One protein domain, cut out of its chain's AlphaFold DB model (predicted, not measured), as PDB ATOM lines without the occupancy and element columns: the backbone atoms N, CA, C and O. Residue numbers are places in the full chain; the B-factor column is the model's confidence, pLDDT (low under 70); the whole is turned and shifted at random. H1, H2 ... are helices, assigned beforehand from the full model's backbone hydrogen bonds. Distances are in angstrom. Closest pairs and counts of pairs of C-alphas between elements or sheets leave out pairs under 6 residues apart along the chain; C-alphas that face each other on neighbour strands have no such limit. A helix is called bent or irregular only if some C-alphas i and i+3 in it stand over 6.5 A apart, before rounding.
ATOM      1  N   LEU A   4      93.680 105.820 104.712       68.38
ATOM      2  CA  LEU A   4      93.518 104.919 105.861       68.38
ATOM      3  C   LEU A   4      92.326 103.954 105.710       68.38
ATOM      4  O   LEU A   4      92.255 102.964 106.430       68.38
ATOM      5  N   GLU A   5      91.407 104.201 104.766       65.25
ATOM      6  CA  GLU A   5      90.294 103.285 104.459       65.25
ATOM      7  C   GLU A   5      90.759 102.023 103.732       65.25
ATOM      8  O   GLU A   5      90.050 101.030 103.732       65.25
ATOM      9  N   LYS A   6      91.966 102.035 103.153       68.38
ATOM     10  CA  LYS A   6      92.547 100.859 102.495       68.38
ATOM     11  C   LYS A   6      93.140  99.850 103.489       68.38
ATOM     12  O   LYS A   6      93.469  98.736 103.095       68.38
ATOM     13  N   PHE A   7      93.277 100.232 104.761       71.50
ATOM     14  CA  PHE A   7      93.825  99.393 105.831       71.50
ATOM     15  C   PHE A   7      92.683  98.788 106.649       71.50
ATOM     16  O   PHE A   7      92.369  99.202 107.771       71.50
ATOM     17  N   ASP A   8      92.017  97.826 106.024       76.69
ATOM     18  CA  ASP A   8      90.997  96.989 106.646       76.69
ATOM     19  C   ASP A   8      91.611  95.686 107.175       76.69
ATOM     20  O   ASP A   8      92.664  95.264 106.685       76.69
ATOM     21  N   PRO A   9      90.958  95.007 108.142       77.75
ATOM     22  CA  PRO A   9      91.448  93.737 108.680       77.75
ATOM     23  C   PRO A   9      91.722  92.684 107.600       77.75
ATOM     24  O   PRO A   9      92.543  91.801 107.810       77.75
ATOM     25  N   VAL A  10      91.101  92.805 106.420       82.06
ATOM     26  CA  VAL A  10      91.394  92.008 105.217       82.06
ATOM     27  C   VAL A  10      92.893  91.933 104.919       82.06
ATOM     28  O   VAL A  10      93.366  90.891 104.481       82.06
ATOM     29  N   LEU A  11      93.679  92.964 105.226       85.25
ATOM     30  CA  LEU A  11      95.125  92.952 105.017       85.25
ATOM     31  C   LEU A  11      95.857  91.869 105.844       85.25
ATOM     32  O   LEU A  11      96.915  91.392 105.433       85.25
ATOM     33  N   LEU A  12      95.263  91.387 106.944       86.44
ATOM     34  CA  LEU A  12      95.761  90.225 107.695       86.44
ATOM     35  C   LEU A  12      95.771  88.949 106.844       86.44
ATOM     36  O   LEU A  12      96.656  88.114 107.013       86.44
ATOM     37  N   THR A  13      94.847  88.810 105.886       88.25
ATOM     38  CA  THR A  13      94.848  87.675 104.945       88.25
ATOM     39  C   THR A  13      96.081  87.698 104.041       88.25
ATOM     40  O   THR A  13      96.698  86.658 103.825       88.25
ATOM     41  N   PHE A  14      96.506  88.883 103.590       90.88
ATOM     42  CA  PHE A  14      97.719  89.056 102.786       90.88
ATOM     43  C   PHE A  14      98.987  88.728 103.586       90.88
ATOM     44  O   PHE A  14      99.874  88.026 103.093       90.88
ATOM     45  N   ILE A  15      99.062  89.191 104.838       92.50
ATOM     46  CA  ILE A  15     100.179  88.874 105.740       92.50
ATOM     47  C   ILE A  15     100.248  87.367 105.995       92.50
ATOM     48  O   ILE A  15     101.325  86.775 105.913       92.50
ATOM     49  N   LEU A  16      99.107  86.727 106.259       90.75
ATOM     50  CA  LEU A  16      99.041  85.285 106.474       90.75
ATOM     51  C   LEU A  16      99.453  84.502 105.220       90.75
ATOM     52  O   LEU A  16     100.234  83.555 105.317       90.75
ATOM     53  N   ALA A  17      98.981  84.914 104.041       90.88
ATOM     54  CA  ALA A  17      99.363  84.304 102.771       90.88
ATOM     55  C   ALA A  17     100.877  84.416 102.540       90.88
ATOM     56  O   ALA A  17     101.537  83.427 102.231       90.88
ATOM     57  N   SER A  18     101.453  85.592 102.795       94.00
ATOM     58  CA  SER A  18     102.895  85.813 102.670       94.00
ATOM     59  C   SER A  18     103.689  84.975 103.678       94.00
ATOM     60  O   SER A  18     104.709  84.384 103.337       94.00
ATOM     61  N   THR A  19     103.181  84.835 104.902       92.31
ATOM     62  CA  THR A  19     103.767  83.958 105.929       92.31
ATOM     63  C   THR A  19     103.703  82.480 105.523       92.31
ATOM     64  O   THR A  19     104.627  81.717 105.796       92.31
ATOM     65  N   SER A  20     102.653  82.075 104.805       91.50
ATOM     66  CA  SER A  20     102.532  80.722 104.247       91.50
ATOM     67  C   SER A  20     103.561  80.475 103.138       91.50
ATOM     68  O   SER A  20     104.151  79.403 103.081       91.50
ATOM     69  N   VAL A  21     103.859  81.481 102.306       94.56
ATOM     70  CA  VAL A  21     104.948  81.401 101.315       94.56
ATOM     71  C   VAL A  21     106.305  81.238 102.002       94.56
ATOM     72  O   VAL A  21     107.092  80.378 101.606       94.56
ATOM     73  N   VAL A  22     106.566  82.002 103.069       95.62
ATOM     74  CA  VAL A  22     107.781  81.851 103.891       95.62
ATOM     75  C   VAL A  22     107.908  80.417 104.412       95.62
ATOM     76  O   VAL A  22     108.989  79.830 104.310       95.62
ATOM     77  N   LEU A  23     106.805  79.838 104.906       92.88
ATOM     78  CA  LEU A  23     106.755  78.455 105.382       92.88
ATOM     79  C   LEU A  23     107.084  77.450 104.284       92.88
ATOM     80  O   LEU A  23     107.900  76.559 104.506       92.88
ATOM     81  N   SER A  24     106.507  77.610 103.095       94.25
ATOM     82  CA  SER A  24     106.775  76.723 101.962       94.25
ATOM     83  C   SER A  24     108.250  76.743 101.558       94.25
ATOM     84  O   SER A  24     108.848  75.684 101.375       94.25
ATOM     85  N   ILE A  25     108.872  77.928 101.485       94.44
ATOM     86  CA  ILE A  25     110.306  78.055 101.170       94.44
ATOM     87  C   ILE A  25     111.156  77.427 102.284       94.44
ATOM     88  O   ILE A  25     112.134  76.736 101.996       94.44
ATOM     89  N   PHE A  26     110.774  77.621 103.549       93.81
ATOM     90  CA  PHE A  26     111.453  77.003 104.686       93.81
ATOM     91  C   PHE A  26     111.402  75.473 104.607       93.81
ATOM     92  O   PHE A  26     112.443  74.826 104.692       93.81
ATOM     93  N   ILE A  27     110.228  74.883 104.379       93.06
ATOM     94  CA  ILE A  27     110.075  73.427 104.255       93.06
ATOM     95  C   ILE A  27     110.900  72.900 103.076       93.06
ATOM     96  O   ILE A  27     111.638  71.931 103.238       93.06
ATOM     97  N   LEU A  28     110.855  73.566 101.916       95.12
ATOM     98  CA  LEU A  28     111.686  73.203 100.764       95.12
ATOM     99  C   LEU A  28     113.182  73.262 101.087       95.12
ATOM    100  O   LEU A  28     113.931  72.390 100.654       95.12
ATOM    101  N   SER A  29     113.618  74.245 101.881       94.38
ATOM    102  CA  SER A  29     115.016  74.341 102.312       94.38
ATOM    103  C   SER A  29     115.460  73.139 103.144       94.38
ATOM    104  O   SER A  29     116.590  72.684 102.977       94.38
ATOM    105  N   LEU A  30     114.564  72.591 103.976       92.25
ATOM    106  CA  LEU A  30     114.825  71.396 104.777       92.25
ATOM    107  C   LEU A  30     114.857  70.136 103.909       92.25
ATOM    108  O   LEU A  30     115.782  69.340 104.029       92.25
ATOM    109  N   VAL A  31     113.875  69.972 103.017       95.88
ATOM    110  CA  VAL A  31     113.759  68.794 102.139       95.88
ATOM    111  C   VAL A  31     114.944  68.695 101.180       95.88
ATOM    112  O   VAL A  31     115.494  67.616 100.982       95.88
ATOM    113  N   LEU A  32     115.357  69.823 100.602       95.25
ATOM    114  CA  LEU A  32     116.468  69.889  99.651       95.25
ATOM    115  C   LEU A  32     117.826  70.116 100.329       95.25
ATOM    116  O   LEU A  32     118.834  70.223  99.635       95.25
ATOM    117  N   ASN A  33     117.853  70.235 101.662       94.12
ATOM    118  CA  ASN A  33     119.038  70.563 102.457       94.12
ATOM    119  C   ASN A  33     119.848  71.746 101.878       94.12
ATOM    120  O   ASN A  33     121.068  71.691 101.725       94.12
ATOM    121  N   SER A  34     119.151  72.819 101.494       95.25
ATOM    122  CA  SER A  34     119.733  73.945 100.760       95.25
ATOM    123  C   SER A  34     119.797  75.206 101.625       95.25
ATOM    124  O   SER A  34     118.780  75.868 101.865       95.25
ATOM    125  N   ASN A  35     121.017  75.630 101.970       93.94
ATOM    126  CA  ASN A  35     121.268  76.878 102.702       93.94
ATOM    127  C   ASN A  35     120.769  78.136 101.972       93.94
ATOM    128  O   ASN A  35     120.354  79.091 102.622       93.94
ATOM    129  N   ILE A  36     120.767  78.144 100.635       96.06
ATOM    130  CA  ILE A  36     120.298  79.294  99.842       96.06
ATOM    131  C   ILE A  36     118.808  79.542 100.104       96.06
ATOM    132  O   ILE A  36     118.409  80.653 100.447       96.06
ATOM    133  N   LEU A  37     117.992  78.489 100.010       94.94
ATOM    134  CA  LEU A  37     116.559  78.539 100.320       94.94
ATOM    135  C   LEU A  37     116.286  78.914 101.784       94.94
ATOM    136  O   LEU A  37     115.346  79.660 102.052       94.94
ATOM    137  N   LEU A  38     117.119  78.456 102.723       93.88
ATOM    138  CA  LEU A  38     116.996  78.830 104.134       93.88
ATOM    139  C   LEU A  38     117.201  80.344 104.325       93.88
ATOM    140  O   LEU A  38     116.402  81.005 104.990       93.88
ATOM    141  N   ILE A  39     118.240  80.907 103.699       95.31
ATOM    142  CA  ILE A  39     118.518  82.350 103.717       95.31
ATOM    143  C   ILE A  39     117.385  83.123 103.032       95.31
ATOM    144  O   ILE A  39     116.914  84.120 103.578       95.31
ATOM    145  N   ALA A  40     116.903  82.648 101.881       95.56
ATOM    146  CA  ALA A  40     115.790  83.268 101.167       95.56
ATOM    147  C   ALA A  40     114.511  83.305 102.021       95.56
ATOM    148  O   ALA A  40     113.865  84.349 102.109       95.56
ATOM    149  N   SER A  41     114.182  82.208 102.713       95.31
ATOM    150  CA  SER A  41     113.044  82.155 103.641       95.31
ATOM    151  C   SER A  41     113.212  83.139 104.804       95.31
ATOM    152  O   SER A  41     112.284  83.882 105.123       95.31
ATOM    153  N   LYS A  42     114.417  83.233 105.383       96.06
ATOM    154  CA  LYS A  42     114.726  84.205 106.443       96.06
ATOM    155  C   LYS A  42     114.564  85.655 105.976       96.06
ATOM    156  O   LYS A  42     113.990  86.464 106.701       96.06
ATOM    157  N   ILE A  43     115.046  85.996 104.780       96.31
ATOM    158  CA  ILE A  43     114.888  87.343 104.207       96.31
ATOM    159  C   ILE A  43     113.408  87.638 103.952       96.31
ATOM    160  O   ILE A  43     112.913  88.686 104.367       96.31
ATOM    161  N   ALA A  44     112.684  86.700 103.337       95.75
ATOM    162  CA  ALA A  44     111.252  86.834 103.095       95.75
ATOM    163  C   ALA A  44     110.474  87.040 104.405       95.75
ATOM    164  O   ALA A  44     109.621  87.921 104.478       95.75
ATOM    165  N   PHE A  45     110.820  86.309 105.470       96.12
ATOM    166  CA  PHE A  45     110.241  86.504 106.799       96.12
ATOM    167  C   PHE A  45     110.441  87.930 107.328       96.12
ATOM    168  O   PHE A  45     109.484  88.545 107.797       96.12
ATOM    169  N   ILE A  46     111.655  88.481 107.221       96.12
ATOM    170  CA  ILE A  46     111.948  89.855 107.662       96.12
ATOM    171  C   ILE A  46     111.096  90.866 106.883       96.12
ATOM    172  O   ILE A  46     110.525  91.775 107.484       96.12
ATOM    173  N   VAL A  47     110.957  90.693 105.564       96.12
ATOM    174  CA  VAL A  47     110.116  91.565 104.728       96.12
ATOM    175  C   VAL A  47     108.655  91.518 105.183       96.12
ATOM    176  O   VAL A  47     108.038  92.566 105.381       96.12
ATOM    177  N   VAL A  48     108.109  90.321 105.413       95.94
ATOM    178  CA  VAL A  48     106.729  90.148 105.899       95.94
ATOM    179  C   VAL A  48     106.537  90.787 107.276       95.94
ATOM    180  O   VAL A  48     105.527  91.453 107.504       95.94
ATOM    181  N   LEU A  49     107.516  90.652 108.174       94.56
ATOM    182  CA  LEU A  49     107.491  91.271 109.498       94.56
ATOM    183  C   LEU A  49     107.448  92.805 109.409       94.56
ATOM    184  O   LEU A  49     106.653  93.438 110.102       94.56
ATOM    185  N   VAL A  50     108.252  93.412 108.531       94.94
ATOM    186  CA  VAL A  50     108.251  94.870 108.312       94.94
ATOM    187  C   VAL A  50     106.901  95.340 107.770       94.94
ATOM    188  O   VAL A  50     106.331  96.300 108.293       94.94
ATOM    189  N   ILE A  51     106.348  94.640 106.774       93.31
ATOM    190  CA  ILE A  51     105.019  94.946 106.224       93.31
ATOM    191  C   ILE A  51     103.954  94.859 107.321       93.31
ATOM    192  O   ILE A  51     103.105  95.747 107.423       93.31
ATOM    193  N   PHE A  52     104.010  93.832 108.171       93.00
ATOM    194  CA  PHE A  52     103.088  93.672 109.293       93.00
ATOM    195  C   PHE A  52     103.186  94.818 110.304       93.00
ATOM    196  O   PHE A  52     102.156  95.338 110.734       93.00
ATOM    197  N   LEU A  53     104.400  95.240 110.671       91.94
ATOM    198  CA  LEU A  53     104.610  96.337 111.617       91.94
ATOM    199  C   LEU A  53     104.054  97.658 111.078       91.94
ATOM    200  O   LEU A  53     103.280  98.321 111.770       91.94
ATOM    201  N   ILE A  54     104.372  98.003 109.826       91.44
ATOM    202  CA  ILE A  54     103.844  99.206 109.164       91.44
ATOM    203  C   ILE A  54     102.314  99.156 109.128       91.44
ATOM    204  O   ILE A  54     101.640 100.120 109.496       91.44
ATOM    205  N   SER A  55     101.759  98.010 108.738       89.88
ATOM    206  CA  SER A  55     100.312  97.808 108.657       89.88
ATOM    207  C   SER A  55      99.632  97.955 110.014       89.88
ATOM    208  O   SER A  55      98.601  98.613 110.111       89.88
ATOM    209  N   SER A  56     100.235  97.410 111.072       88.44
ATOM    210  CA  SER A  56      99.721  97.503 112.441       88.44
ATOM    211  C   SER A  56      99.698  98.948 112.936       88.44
ATOM    212  O   SER A  56      98.694  99.390 113.491       88.44
ATOM    213  N   VAL A  57     100.762  99.719 112.678       89.56
ATOM    214  CA  VAL A  57     100.819 101.149 113.025       89.56
ATOM    215  C   VAL A  57      99.726 101.930 112.297       89.56
ATOM    216  O   VAL A  57      98.997 102.699 112.922       89.56
ATOM    217  N   LEU A  58      99.554 101.705 110.993       88.81
ATOM    218  CA  LEU A  58      98.511 102.368 110.203       88.81
ATOM    219  C   LEU A  58      97.101 102.002 110.678       88.81
ATOM    220  O   LEU A  58      96.209 102.853 110.692       88.81
ATOM    221  N   TRP A  59      96.905 100.759 111.115       86.12
ATOM    222  CA  TRP A  59      95.631 100.283 111.641       86.12
ATOM    223  C   TRP A  59      95.299 100.916 113.000       86.12
ATOM    224  O   TRP A  59      94.187 101.402 113.203       86.12
ATOM    225  N   ILE A  60      96.288 101.034 113.894       86.75
ATOM    226  CA  ILE A  60      96.152 101.768 115.162       86.75
ATOM    227  C   ILE A  60      95.839 103.247 114.896       86.75
ATOM    228  O   ILE A  60      94.902 103.799 115.478       86.75
ATOM    229  N   LEU A  61      96.557 103.888 113.968       86.75
ATOM    230  CA  LEU A  61      96.306 105.280 113.589       86.75
ATOM    231  C   LEU A  61      94.886 105.486 113.046       86.75
ATOM    232  O   LEU A  61      94.247 106.479 113.399       86.75
ATOM    233  N   LYS A  62      94.358 104.553 112.243       85.69
ATOM    234  CA  LYS A  62      92.960 104.568 111.767       85.69
ATOM    235  C   LYS A  62      91.974 104.590 112.939       85.69
ATOM    236  O   LYS A  62      91.023 105.372 112.906       85.69
ATOM    237  N   TYR A  63      92.208 103.775 113.968       84.50
ATOM    238  CA  TYR A  63      91.322 103.684 115.132       84.50
ATOM    239  C   TYR A  63      91.387 104.896 116.063       84.50
ATOM    240  O   TYR A  63      90.355 105.283 116.607       84.50
ATOM    241  N   ILE A  64      92.552 105.535 116.194       86.06
ATOM    242  CA  ILE A  64      92.714 106.742 117.019       86.06
ATOM    243  C   ILE A  64      92.145 107.978 116.310       86.06
ATOM    244  O   ILE A  64      91.426 108.770 116.911       86.06
ATOM    245  N   THR A  65      92.461 108.157 115.025       84.19
ATOM    246  CA  THR A  65      92.143 109.398 114.296       84.19
ATOM    247  C   THR A  65      90.703 109.473 113.802       84.19
ATOM    248  O   THR A  65      90.192 110.567 113.573       84.19
ATOM    249  N   ARG A  66      90.023 108.331 113.631       79.62
ATOM    250  CA  ARG A  66      88.655 108.283 113.104       79.62
ATOM    251  C   ARG A  66      87.700 107.626 114.088       79.62
ATOM    252  O   ARG A  66      87.614 106.398 114.173       79.62
ATOM    253  N   THR A  67      86.904 108.453 114.754       74.56
ATOM    254  CA  THR A  67      85.833 108.015 115.649       74.56
ATOM    255  C   THR A  67      84.851 107.082 114.925       74.56
ATOM    256  O   THR A  67      84.430 107.318 113.793       74.56
ATOM    257  N   GLY A  68      84.523 105.951 115.556       76.50
ATOM    258  CA  GLY A  68      83.571 104.964 115.028       76.50
ATOM    259  C   GLY A  68      84.120 103.960 114.002       76.50
ATOM    260  O   GLY A  68      83.395 103.036 113.635       76.50
ATOM    261  N   SER A  69      85.383 104.072 113.578       78.25
ATOM    262  CA  SER A  69      86.028 103.102 112.672       78.25
ATOM    263  C   SER A  69      86.113 101.695 113.282       78.25
ATOM    264  O   SER A  69      85.695 100.730 112.650       78.25
ATOM    265  N   LEU A  70      86.529 101.592 114.548       79.75
ATOM    266  CA  LEU A  70      86.552 100.332 115.298       79.75
ATOM    267  C   LEU A  70      85.151  99.714 115.404       79.75
ATOM    268  O   LEU A  70      84.968  98.524 115.165       79.75
ATOM    269  N   LYS A  71      84.136 100.533 115.706       81.75
ATOM    270  CA  LYS A  71      82.743 100.074 115.791       81.75
ATOM    271  C   LYS A  71      82.263  99.518 114.447       81.75
ATOM    272  O   LYS A  71      81.593  98.494 114.429       81.75
ATOM    273  N   ARG A  72      82.619 100.164 113.331       81.50
ATOM    274  CA  ARG A  72      82.275  99.703 111.978       81.50
ATOM    275  C   ARG A  72      82.915  98.350 111.659       81.50
ATOM    276  O   ARG A  72      82.207  97.447 111.219       81.50
ATOM    277  N   ASP A  73      84.207  98.199 111.942       81.25
ATOM    278  CA  ASP A  73      84.933  96.943 111.715       81.25
ATOM    279  C   ASP A  73      84.389  95.814 112.595       81.25
ATOM    280  O   ASP A  73      84.185  94.702 112.118       81.25
ATOM    281  N   LEU A  74      84.058  96.114 113.853       79.44
ATOM    282  CA  LEU A  74      83.474  95.141 114.764       79.44
ATOM    283  C   LEU A  74      82.034  94.776 114.415       79.44
ATOM    284  O   LEU A  74      81.607  93.714 114.841       79.44
ATOM    285  N   ILE A  75      81.253  95.613 113.724       83.44
ATOM    286  CA  ILE A  75      79.876  95.277 113.305       83.44
ATOM    287  C   ILE A  75      79.887  94.308 112.120       83.44
ATOM    288  O   ILE A  75      79.058  93.400 112.076       83.44
ATOM    289  N   SER A  76      80.827  94.476 111.190       83.56
ATOM    290  CA  SER A  76      80.972  93.596 110.032       83.56
ATOM    291  C   SER A  76      81.367  92.182 110.468       83.56
ATOM    292  O   SER A  76      82.395  91.980 111.115       83.56
ATOM    293  N   SER A  77      80.551  91.190 110.099       82.00
ATOM    294  CA  SER A  77      80.817  89.776 110.390       82.00
ATOM    295  C   SER A  77      82.142  89.329 109.764       82.00
ATOM    296  O   SER A  77      82.932  88.655 110.420       82.00
ATOM    297  N   THR A  78      82.421  89.767 108.538       85.06
ATOM    298  CA  THR A  78      83.662  89.509 107.799       85.06
ATOM    299  C   THR A  78      84.881  90.088 108.515       85.06
ATOM    300  O   THR A  78      85.824  89.356 108.804       85.06
ATOM    301  N   ASN A  79      84.857  91.378 108.861       85.88
ATOM    302  CA  ASN A  79      86.000  92.056 109.484       85.88
ATOM    303  C   ASN A  79      86.285  91.508 110.886       85.88
ATOM    304  O   ASN A  79      87.446  91.277 111.228       85.88
ATOM    305  N   LEU A  80      85.233  91.233 111.663       85.44
ATOM    306  CA  LEU A  80      85.350  90.576 112.960       85.44
ATOM    307  C   LEU A  80      85.982  89.185 112.823       85.44
ATOM    308  O   LEU A  80      86.909  88.863 113.560       85.44
ATOM    309  N   SER A  81      85.540  88.388 111.849       84.50
ATOM    310  CA  SER A  81      86.062  87.030 111.652       84.50
ATOM    311  C   SER A  81      87.527  87.035 111.204       84.50
ATOM    312  O   SER A  81      88.346  86.296 111.747       84.50
ATOM    313  N   ILE A  82      87.886  87.923 110.270       86.62
ATOM    314  CA  ILE A  82      89.264  88.079 109.779       86.62
ATOM    315  C   ILE A  82      90.197  88.593 110.879       86.62
ATOM    316  O   ILE A  82      91.363  88.205 110.913       86.62
ATOM    317  N   SER A  83      89.706  89.419 111.808       87.19
ATOM    318  CA  SER A  83      90.526  89.917 112.920       87.19
ATOM    319  C   SER A  83      91.113  88.783 113.772       87.19
ATOM    320  O   SER A  83      92.251  88.886 114.225       87.19
ATOM    321  N   GLY A  84      90.423  87.636 113.853       84.25
ATOM    322  CA  GLY A  84      90.929  86.422 114.494       84.25
ATOM    323  C   GLY A  84      92.259  85.913 113.916       84.25
ATOM    324  O   GLY A  84      93.049  85.323 114.650       84.25
ATOM    325  N   LEU A  85      92.581  86.201 112.648       88.25
ATOM    326  CA  LEU A  85      93.859  85.814 112.028       88.25
ATOM    327  C   LEU A  85      95.080  86.439 112.700       88.25
ATOM    328  O   LEU A  85      96.173  85.882 112.603       88.25
ATOM    329  N   LEU A  86      94.904  87.559 113.405       89.06
ATOM    330  CA  LEU A  86      95.981  88.221 114.133       89.06
ATOM    331  C   LEU A  86      96.681  87.251 115.098       89.06
ATOM    332  O   LEU A  86      97.907  87.216 115.171       89.06
ATOM    333  N   SER A  87      95.901  86.395 115.760       86.88
ATOM    334  CA  SER A  87      96.396  85.345 116.653       86.88
ATOM    335  C   SER A  87      97.348  84.383 115.934       86.88
ATOM    336  O   SER A  87      98.453  84.136 116.408       86.88
ATOM    337  N   VAL A  88      96.946  83.875 114.761       87.31
ATOM    338  CA  VAL A  88      97.756  82.942 113.954       87.31
ATOM    339  C   VAL A  88      99.039  83.597 113.474       87.31
ATOM    340  O   VAL A  88     100.091  82.966 113.494       87.31
ATOM    341  N   ILE A  89      98.968  84.866 113.072       89.69
ATOM    342  CA  ILE A  89     100.139  85.617 112.619       89.69
ATOM    343  C   ILE A  89     101.163  85.723 113.752       89.69
ATOM    344  O   ILE A  89     102.338  85.440 113.526       89.69
ATOM    345  N   PHE A  90     100.731  86.032 114.980       88.75
ATOM    346  CA  PHE A  90     101.633  86.036 116.135       88.75
ATOM    347  C   PHE A  90     102.277  84.662 116.370       88.75
ATOM    348  O   PHE A  90     103.497  84.600 116.548       88.75
ATOM    349  N   TYR A  91     101.504  83.567 116.299       84.38
ATOM    350  CA  TYR A  91     102.022  82.185 116.361       84.38
ATOM    351  C   TYR A  91     103.093  81.904 115.312       84.38
ATOM    352  O   TYR A  91     104.203  81.489 115.654       84.38
ATOM    353  N   ALA A  92     102.792  82.184 114.048       87.25
ATOM    354  CA  ALA A  92     103.724  81.964 112.957       87.25
ATOM    355  C   ALA A  92     104.997  82.811 113.114       87.25
ATOM    356  O   ALA A  92     106.103  82.326 112.879       87.25
ATOM    357  N   PHE A  93     104.869  84.056 113.573       89.69
ATOM    358  CA  PHE A  93     106.013  84.940 113.772       89.69
ATOM    359  C   PHE A  93     106.933  84.461 114.882       89.69
ATOM    360  O   PHE A  93     108.146  84.465 114.689       89.69
ATOM    361  N   GLY A  94     106.395  83.997 116.011       86.62
ATOM    362  CA  GLY A  94     107.243  83.425 117.052       86.62
ATOM    363  C   GLY A  94     107.935  82.139 116.605       86.62
ATOM    364  O   GLY A  94     109.122  81.972 116.881       86.62
ATOM    365  N   PHE A  95     107.252  81.279 115.838       85.56
ATOM    366  CA  PHE A  95     107.870  80.095 115.233       85.56
ATOM    367  C   PHE A  95     109.066  80.460 114.337       85.56
ATOM    368  O   PHE A  95     110.173  79.957 114.548       85.56
ATOM    369  N   PHE A  96     108.875  81.359 113.367       89.38
ATOM    370  CA  PHE A  96     109.944  81.755 112.447       89.38
ATOM    371  C   PHE A  96     111.059  82.527 113.137       89.38
ATOM    372  O   PHE A  96     112.231  82.308 112.836       89.38
ATOM    373  N   TYR A  97     110.719  83.388 114.096       89.25
ATOM    374  CA  TYR A  97     111.719  84.126 114.848       89.25
ATOM    375  C   TYR A  97     112.657  83.169 115.589       89.25
ATOM    376  O   TYR A  97     113.876  83.235 115.435       89.25
ATOM    377  N   ILE A  98     112.085  82.223 116.340       86.00
ATOM    378  CA  ILE A  98     112.840  81.196 117.064       86.00
ATOM    379  C   ILE A  98     113.690  80.355 116.105       86.00
ATOM    380  O   ILE A  98     114.832  80.023 116.420       86.00
ATOM    381  N   THR A  99     113.143  80.024 114.935       86.50
ATOM    382  CA  THR A  99     113.814  79.197 113.927       86.50
ATOM    383  C   THR A  99     115.011  79.909 113.287       86.50
ATOM    384  O   THR A  99     116.060  79.298 113.115       86.50
ATOM    385  N   PHE A 100     114.894  81.201 112.964       89.12
ATOM    386  CA  PHE A 100     115.918  81.932 112.203       89.12
ATOM    387  C   PHE A 100     116.930  82.717 113.041       89.12
ATOM    388  O   PHE A 100     118.019  83.029 112.542       89.12
ATOM    389  N   PHE A 101     116.565  83.093 114.267       88.56
ATOM    390  CA  PHE A 101     117.389  83.920 115.157       88.56
ATOM    391  C   PHE A 101     117.779  83.195 116.450       88.56
ATOM    392  O   PHE A 101     118.621  83.689 117.196       88.56
ATOM    393  N   GLY A 102     117.231  82.002 116.685       79.62
ATOM    394  CA  GLY A 102     117.557  81.168 117.832       79.62
ATOM    395  C   GLY A 102     116.717  81.471 119.073       79.62
ATOM    396  O   GLY A 102     115.850  82.346 119.099       79.62
ATOM    397  N   LYS A 103     116.967  80.686 120.125       78.44
ATOM    398  CA  LYS A 103     116.245  80.756 121.401       78.44
ATOM    399  C   LYS A 103     117.077  81.508 122.436       78.44
ATOM    400  O   LYS A 103     118.246  81.200 122.637       78.44
ATOM    401  N   SER A 104     116.439  82.430 123.146       81.12
ATOM    402  CA  SER A 104     116.948  83.040 124.379       81.12
ATOM    403  C   SER A 104     115.834  83.020 125.422       81.12
ATOM    404  O   SER A 104     114.667  83.166 125.057       81.12
ATOM    405  N   ASN A 105     116.167  82.858 126.706       76.81
ATOM    406  CA  ASN A 105     115.170  82.806 127.784       76.81
ATOM    407  C   ASN A 105     114.279  84.058 127.804       76.81
ATOM    408  O   ASN A 105     113.063  83.939 127.942       76.81
ATOM    409  N   ASN A 106     114.860  85.241 127.579       81.94
ATOM    410  CA  ASN A 106     114.106  86.497 127.533       81.94
ATOM    411  C   ASN A 106     113.128  86.517 126.351       81.94
ATOM    412  O   ASN A 106     111.962  86.871 126.500       81.94
ATOM    413  N   ILE A 107     113.591  86.072 125.181       80.56
ATOM    414  CA  ILE A 107     112.798  86.027 123.948       80.56
ATOM    415  C   ILE A 107     111.657  85.011 124.083       80.56
ATOM    416  O   ILE A 107     110.520  85.304 123.722       80.56
ATOM    417  N   MET A 108     111.929  83.838 124.663       77.69
ATOM    418  CA  MET A 108     110.907  82.823 124.933       77.69
ATOM    419  C   MET A 108     109.857  83.315 125.931       77.69
ATOM    420  O   MET A 108     108.674  83.042 125.731       77.69
ATOM    421  N   GLY A 109     110.257  84.059 126.967       79.31
ATOM    422  CA  GLY A 109     109.325  84.683 127.908       79.31
ATOM    423  C   GLY A 109     108.385  85.679 127.224       79.31
ATOM    424  O   GLY A 109     107.170  85.587 127.390       79.31
ATOM    425  N   ILE A 110     108.933  86.568 126.384       84.62
ATOM    426  CA  ILE A 110     108.152  87.550 125.613       84.62
ATOM    427  C   ILE A 110     107.158  86.850 124.684       84.62
ATOM    428  O   ILE A 110     105.970  87.165 124.707       84.62
ATOM    429  N   PHE A 111     107.615  85.874 123.893       83.38
ATOM    430  CA  PHE A 111     106.724  85.152 122.987       83.38
ATOM    431  C   PHE A 111     105.647  84.374 123.744       83.38
ATOM    432  O   PHE A 111     104.489  84.439 123.352       83.38
ATOM    433  N   SER A 112     105.981  83.725 124.862       80.75
ATOM    434  CA  SER A 112     104.994  83.026 125.702       80.75
ATOM    435  C   SER A 112     103.887  83.966 126.185       80.75
ATOM    436  O   SER A 112     102.708  83.626 126.106       80.75
ATOM    437  N   PHE A 113     104.250  85.175 126.620       84.19
ATOM    438  CA  PHE A 113     103.277  86.192 127.009       84.19
ATOM    439  C   PHE A 113     102.406  86.645 125.825       84.19
ATOM    440  O   PHE A 113     101.179  86.673 125.939       84.19
ATOM    441  N   ILE A 114     103.017  86.926 124.668       86.50
ATOM    442  CA  ILE A 114     102.297  87.281 123.432       86.50
ATOM    443  C   ILE A 114     101.323  86.168 123.026       86.50
ATOM    444  O   ILE A 114     100.212  86.462 122.591       86.50
ATOM    445  N   PHE A 115     101.689  84.900 123.204       82.25
ATOM    446  CA  PHE A 115     100.819  83.773 122.875       82.25
ATOM    447  C   PHE A 115      99.613  83.648 123.782       82.25
ATOM    448  O   PHE A 115      98.515  83.419 123.284       82.25
ATOM    449  N   ILE A 116      99.780  83.857 125.086       84.62
ATOM    450  CA  ILE A 116      98.643  83.886 126.010       84.62
ATOM    451  C   ILE A 116      97.675  85.003 125.604       84.62
ATOM    452  O   ILE A 116      96.470  84.770 125.513       84.62
ATOM    453  N   LEU A 117      98.192  86.192 125.277       88.31
ATOM    454  CA  LEU A 117      97.364  87.297 124.792       88.31
ATOM    455  C   LEU A 117      96.666  86.963 123.468       88.31
ATOM    456  O   LEU A 117      95.469  87.209 123.335       88.31
ATOM    457  N   ALA A 118      97.378  86.371 122.511       86.25
ATOM    458  CA  ALA A 118      96.822  85.947 121.229       86.25
ATOM    459  C   ALA A 118      95.733  84.874 121.401       86.25
ATOM    460  O   ALA A 118      94.702  84.928 120.732       86.25
ATOM    461  N   PHE A 119      95.928  83.925 122.319       84.44
ATOM    462  CA  PHE A 119      94.938  82.907 122.653       84.44
ATOM    463  C   PHE A 119      93.673  83.531 123.249       84.44
ATOM    464  O   PHE A 119      92.583  83.310 122.722       84.44
ATOM    465  N   ILE A 120      93.815  84.362 124.287       88.69
ATOM    466  CA  ILE A 120      92.689  85.062 124.920       88.69
ATOM    467  C   ILE A 120      91.947  85.915 123.887       88.69
ATOM    468  O   ILE A 120      90.720  85.879 123.822       88.69
ATOM    469  N   TYR A 121      92.681  86.631 123.036       88.88
ATOM    470  CA  TYR A 121      92.106  87.412 121.947       88.88
ATOM    471  C   TYR A 121      91.285  86.538 120.988       88.88
ATOM    472  O   TYR A 121      90.122  86.845 120.733       88.88
ATOM    473  N   SER A 122      91.843  85.420 120.514       88.06
ATOM    474  CA  SER A 122      91.131  84.485 119.632       88.06
ATOM    475  C   SER A 122      89.858  83.931 120.277       88.06
ATOM    476  O   SER A 122      88.828  83.810 119.614       88.06
ATOM    477  N   LEU A 123      89.901  83.678 121.589       88.56
ATOM    478  CA  LEU A 123      88.764  83.203 122.363       88.56
ATOM    479  C   LEU A 123      87.662  84.247 122.451       88.56
ATOM    480  O   LEU A 123      86.509  83.934 122.168       88.56
ATOM    481  N   ILE A 124      88.017  85.491 122.766       90.31
ATOM    482  CA  ILE A 124      87.063  86.600 122.797       90.31
ATOM    483  C   ILE A 124      86.405  86.770 121.427       90.31
ATOM    484  O   ILE A 124      85.182  86.867 121.353       90.31
ATOM    485  N   ILE A 125      87.184  86.774 120.339       89.69
ATOM    486  CA  ILE A 125      86.639  86.930 118.985       89.69
ATOM    487  C   ILE A 125      85.681  85.787 118.641       89.69
ATOM    488  O   ILE A 125      84.594  86.061 118.137       89.69
ATOM    489  N   ASN A 126      86.041  84.538 118.952       88.44
ATOM    490  CA  ASN A 126      85.189  83.379 118.682       88.44
ATOM    491  C   ASN A 126      83.867  83.453 119.468       88.44
ATOM    492  O   ASN A 126      82.795  83.410 118.875       88.44
ATOM    493  N   VAL A 127      83.927  83.704 120.782       89.50
ATOM    494  CA  VAL A 127      82.729  83.828 121.635       89.50
ATOM    495  C   VAL A 127      81.832  84.986 121.190       89.50
ATOM    496  O   VAL A 127      80.610  84.848 121.126       89.50
ATOM    497  N   VAL A 128      82.416  86.145 120.862       89.06
ATOM    498  CA  VAL A 128      81.658  87.310 120.381       89.06
ATOM    499  C   VAL A 128      81.009  87.024 119.031       89.06
ATOM    500  O   VAL A 128      79.886  87.477 118.790       89.06
ATOM    501  N   PHE A 129      81.704  86.308 118.146       87.19
ATOM    502  CA  PHE A 129      81.169  85.909 116.855       87.19
ATOM    503  C   PHE A 129      79.974  84.964 117.028       87.19
ATOM    504  O   PHE A 129      78.875  85.293 116.574       87.19
ATOM    505  N   ASP A 130      80.153  83.875 117.774       85.75
ATOM    506  CA  ASP A 130      79.111  82.878 118.032       85.75
ATOM    507  C   ASP A 130      77.881  83.512 118.681       85.75
ATOM    508  O   ASP A 130      76.761  83.347 118.198       85.75
ATOM    509  N   TYR A 131      78.072  84.346 119.708       88.19
ATOM    510  CA  TYR A 131      76.970  85.064 120.350       88.19
ATOM    511  C   TYR A 131      76.146  85.893 119.355       88.19
ATOM    512  O   TYR A 131      74.920  85.970 119.458       88.19
ATOM    513  N   ARG A 132      76.783  86.525 118.363       86.56
ATOM    514  CA  ARG A 132      76.083  87.334 117.349       86.56
ATOM    515  C   ARG A 132      75.324  86.490 116.336       86.56
ATOM    516  O   ARG A 132      74.293  86.951 115.843       86.56
ATOM    517  N   VAL A 133      75.811  85.290 116.041       85.50
ATOM    518  CA  VAL A 133      75.087  84.315 115.223       85.50
ATOM    519  C   VAL A 133      73.867  83.804 115.991       85.50
ATOM    520  O   VAL A 133      72.752  83.898 115.482       85.50
ATOM    521  N   PHE A 134      74.044  83.366 117.241       86.19
ATOM    522  CA  PHE A 134      72.954  82.835 118.067       86.19
ATOM    523  C   PHE A 134      71.887  83.879 118.421       86.19
ATOM    524  O   PHE A 134      70.700  83.572 118.407       86.19
ATOM    525  N   SER A 135      72.279  85.129 118.683       87.00
ATOM    526  CA  SER A 135      71.335  86.225 118.966       87.00
ATOM    527  C   SER A 135      70.621  86.778 117.724       87.00
ATOM    528  O   SER A 135      69.885  87.756 117.831       87.00
ATOM    529  N   GLY A 136      70.857  86.210 116.535       80.94
ATOM    530  CA  GLY A 136      70.230  86.650 115.284       80.94
ATOM    531  C   GLY A 136      70.716  88.009 114.769       80.94
ATOM    532  O   GLY A 136      70.173  88.530 113.795       80.94
ATOM    533  N   LYS A 137      71.758  88.592 115.384       81.62
ATOM    534  CA  LYS A 137      72.392  89.837 114.911       81.62
ATOM    535  C   LYS A 137      73.093  89.643 113.568       81.62
ATOM    536  O   LYS A 137      73.218  90.599 112.805       81.62
ATOM    537  N   ILE A 138      73.541  88.422 113.281       79.94
ATOM    538  CA  ILE A 138      74.021  87.988 111.967       79.94
ATOM    539  C   ILE A 138      72.985  87.017 111.401       79.94
ATOM    540  O   ILE A 138      72.681  85.997 112.014       79.94
ATOM    541  N   ARG A 139      72.433  87.325 110.222       75.62
ATOM    542  CA  ARG A 139      71.480  86.430 109.551       75.62
ATOM    543  C   ARG A 139      72.218  85.184 109.066       75.62
ATOM    544  O   ARG A 139      73.244  85.317 108.402       75.62
ATOM    545  N   GLN A 140      71.676  83.994 109.313       70.00
ATOM    546  CA  GLN A 140      72.307  82.733 108.892       70.00
ATOM    547  C   GLN A 140      72.584  82.680 107.380       70.00
ATOM    548  O   GLN A 140      73.660  82.263 106.972       70.00
ATOM    549  N   GLY A 141      71.683  83.217 106.548       70.75
ATOM    550  CA  GLY A 141      71.880  83.309 105.092       70.75
ATOM    551  C   GLY A 141      72.977  84.281 104.630       70.75
ATOM    552  O   GLY A 141      73.257  84.355 103.442       70.75
ATOM    553  N   SER A 142      73.589  85.038 105.547       74.25
ATOM    554  CA  SER A 142      74.735  85.919 105.269       74.25
ATOM    555  C   SER A 142      76.077  85.333 105.724       74.25
ATOM    556  O   SER A 142      77.108  85.993 105.602       74.25
ATOM    557  N   LEU A 143      76.069  84.111 106.269       78.25
ATOM    558  CA  LEU A 143      77.280  83.417 106.684       78.25
ATOM    559  C   LEU A 143      78.043  82.904 105.460       78.25
ATOM    560  O   LEU A 143      77.477  82.321 104.540       78.25
ATOM    561  N   THR A 144      79.350  83.115 105.472       81.25
ATOM    562  CA  THR A 144      80.300  82.681 104.446       81.25
ATOM    563  C   THR A 144      81.433  81.894 105.097       81.25
ATOM    564  O   THR A 144      81.571  81.886 106.318       81.25
ATOM    565  N   PHE A 145      82.301  81.269 104.299       76.56
ATOM    566  CA  PHE A 145      83.465  80.538 104.817       76.56
ATOM    567  C   PHE A 145      84.346  81.381 105.758       76.56
ATOM    568  O   PHE A 145      84.872  80.877 106.749       76.56
ATOM    569  N   VAL A 146      84.451  82.690 105.499       80.12
ATOM    570  CA  VAL A 146      85.230  83.635 106.314       80.12
ATOM    571  C   VAL A 146      84.777  83.633 107.776       80.12
ATOM    572  O   VAL A 146      85.579  83.871 108.672       80.12
ATOM    573  N   ASN A 147      83.513  83.309 108.039       82.31
ATOM    574  CA  ASN A 147      82.936  83.292 109.374       82.31
ATOM    575  C   ASN A 147      83.392  82.122 110.253       82.31
ATOM    576  O   ASN A 147      83.224  82.184 111.464       82.31
ATOM    577  N   ILE A 148      84.011  81.094 109.670       82.44
ATOM    578  CA  ILE A 148      84.540  79.929 110.396       82.44
ATOM    579  C   ILE A 148      85.991  80.184 110.853       82.44
ATOM    580  O   ILE A 148      86.538  79.451 111.677       82.44
ATOM    581  N   ILE A 149      86.626  81.254 110.352       84.31
ATOM    582  CA  ILE A 149      88.020  81.595 110.661       84.31
ATOM    583  C   ILE A 149      88.290  81.623 112.175       84.31
ATOM    584  O   ILE A 149      89.227  80.943 112.582       84.31
ATOM    585  N   PRO A 150      87.514  82.316 113.034       80.62
ATOM    586  CA  PRO A 150      87.794  82.354 114.473       80.62
ATOM    587  C   PRO A 150      87.881  80.964 115.116       80.62
ATOM    588  O   PRO A 150      88.792  80.706 115.903       80.62
ATOM    589  N   SER A 151      86.992  80.048 114.728       81.06
ATOM    590  CA  SER A 151      86.964  78.678 115.241       81.06
ATOM    591  C   SER A 151      88.155  77.853 114.733       81.06
ATOM    592  O   SER A 151      88.786  77.139 115.511       81.06
ATOM    593  N   ILE A 152      88.529  78.002 113.454       80.88
ATOM    594  CA  ILE A 152      89.725  77.358 112.873       80.88
ATOM    595  C   ILE A 152      90.997  77.864 113.560       80.88
ATOM    596  O   ILE A 152      91.880  77.077 113.894       80.88
ATOM    597  N   VAL A 153      91.090  79.174 113.795       81.12
ATOM    598  CA  VAL A 153      92.229  79.795 114.479       81.12
ATOM    599  C   VAL A 153      92.370  79.262 115.899       81.12
ATOM    600  O   VAL A 153      93.481  78.925 116.308       81.12
ATOM    601  N   MET A 154      91.267  79.158 116.642       77.31
ATOM    602  CA  MET A 154      91.279  78.611 117.997       77.31
ATOM    603  C   MET A 154      91.780  77.160 118.008       77.31
ATOM    604  O   MET A 154      92.642  76.819 118.817       77.31
ATOM    605  N   ALA A 155      91.311  76.329 117.072       74.12
ATOM    606  CA  ALA A 155      91.776  74.950 116.932       74.12
ATOM    607  C   ALA A 155      93.269  74.870 116.545       74.12
ATOM    608  O   ALA A 155      94.027  74.095 117.128       74.12
ATOM    609  N   GLY A 156      93.720  75.704 115.604       66.19
ATOM    610  CA  GLY A 156      95.114  75.744 115.149       66.19
ATOM    611  C   GLY A 156      96.096  76.302 116.186       66.19
ATOM    612  O   GLY A 156      97.236  75.842 116.268       66.19
ATOM    613  N   GLY A 157      95.662  77.254 117.020       64.25
ATOM    614  CA  GLY A 157      96.475  77.842 118.088       64.25
ATOM    615  C   GLY A 157      96.935  76.815 119.127       64.25
ATOM    616  O   GLY A 157      98.070  76.884 119.599       64.25
ATOM    617  N   ILE A 158      96.107  75.802 119.409       58.56
ATOM    618  CA  ILE A 158      96.456  74.687 120.306       58.56
ATOM    619  C   ILE A 158      97.652  73.904 119.743       58.56
ATOM    620  O   ILE A 158      98.608  73.629 120.466       58.56
ATOM    621  N   ILE A 159      97.656  73.620 118.438       57.59
ATOM    622  CA  ILE A 159      98.730  72.866 117.773       57.59
ATOM    623  C   ILE A 159     100.029  73.682 117.744       57.59
ATOM    624  O   ILE A 159     101.095  73.168 118.084       57.59
ATOM    625  N   LEU A 160      99.949  74.968 117.398       57.59
ATOM    626  CA  LEU A 160     101.117  75.854 117.296       57.59
ATOM    627  C   LEU A 160     101.770  76.138 118.657       57.59
ATOM    628  O   LEU A 160     102.986  76.324 118.728       57.59
ATOM    629  N   SER A 161     100.995  76.103 119.745       57.66
ATOM    630  CA  SER A 161     101.513  76.290 121.104       57.66
ATOM    631  C   SER A 161     102.444  75.158 121.577       57.66
ATOM    632  O   SER A 161     103.301  75.376 122.435       57.66
ATOM    633  N   SER A 162     102.353  73.965 120.974       57.53
ATOM    634  CA  SER A 162     103.159  72.789 121.346       57.53
ATOM    635  C   SER A 162     104.670  72.980 121.140       57.53
ATOM    636  O   SER A 162     105.478  72.399 121.863       57.53
ATOM    637  N   VAL A 163     105.071  73.851 120.208       54.47
ATOM    638  CA  VAL A 163     106.484  74.121 119.879       54.47
ATOM    639  C   VAL A 163     107.199  74.911 120.991       54.47
ATOM    640  O   VAL A 163     108.430  75.004 121.018       54.47
ATOM    641  N   LEU A 164     106.438  75.464 121.938       53.44
ATOM    642  CA  LEU A 164     106.929  76.355 122.992       53.44
ATOM    643  C   LEU A 164     107.084  75.676 124.342       53.44
ATOM    644  O   LEU A 164     107.558  76.323 125.274       53.44
TER     645      LEU A 164
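Overview. This is residues 4 to 164 of the 171 residues of an uncharacterized protein of Thermoplasmatales archaeon Gpl (UniProt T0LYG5). An elongated up-and-down bundle of five helices has H5 set between two helical hairpins, H1 with H2 and H6 with H7. Two short helices, H3 and H4, fill the turn between H2 and H5 at one end, and H4 packs on H6 and H7. The printed part has 161 residues with seven named helices, H1 to H7 in chain order, and no named strand; the class is all helix. It is compact, with a radius of gyration of the C-alphas of 17.1 A, and spans 52 by 32 by 31 A.

Arrangement. H1, residues 11 to 31, and H2, residues 35 to 65, form a helical hairpin: they touch, closest at the C-alphas of Ser 29 and Leu 37, 4.9 A apart, with a shallow tilt of 13 degrees, opposite ways. H3, residues 69 to 75, touches H2 only at the corner, and only just, with 3 pairs of C-alphas within 8 A, the closest Tyr 63 and Leu 70 at 5.8 A. H4, residues 77 to 83, meets H5, residues 85 to 101, only through their link. H5 touches H1, closest at the C-alphas of Leu 16 and Ile 89, 6.3 A apart, at a shallow tilt of 34 degrees, only just short of steep, the same way. H6, residues 105 to 134, forms a hairpin with H5: the C-alphas of Ser 87 and Ala 118 are closest, 4.6 A apart, and the tilt is a shallow 17 degrees. H7, residues 145 to 164, forms a hairpin with H6, closest at the C-alphas of Asn 126 and Pro 150, 5.1 A apart. H4 touches H7, with the C-alphas of Ser 81 and Asn 147 closest at 5.4 A. H1 and H2 are both apart from H6 and H7. In H1 to H6 every O i to N i+4 pair is within hydrogen-bond range; in H7 8 of 16 are.

Along the chain. H1 begins at C-alpha 11, (95.125, 92.952, 105.017), and is 30.6 A long from first to last C-alpha. H2, the longest, measures 45.2 A, H5 23.8 A and H6 43.3 A. H7 measures 30.0 A and ends at C-alpha 164, (106.929, 76.355, 122.992). It has a kink of 40 degrees near residue 152 and is irregular: C-alphas 147 and 150 are 7.1 A apart.

Size, cuts and confidence. The two C-alphas farthest apart are those of Asn 35 and Gly 136, 53.5 A. The printed part has no cut. The link from H6 to H7, 10 residues, is short; the other links between helices are tight. The mean pLDDT of the printed part is 84.7, with residues 4 to 6 and 156 to 164 under 70.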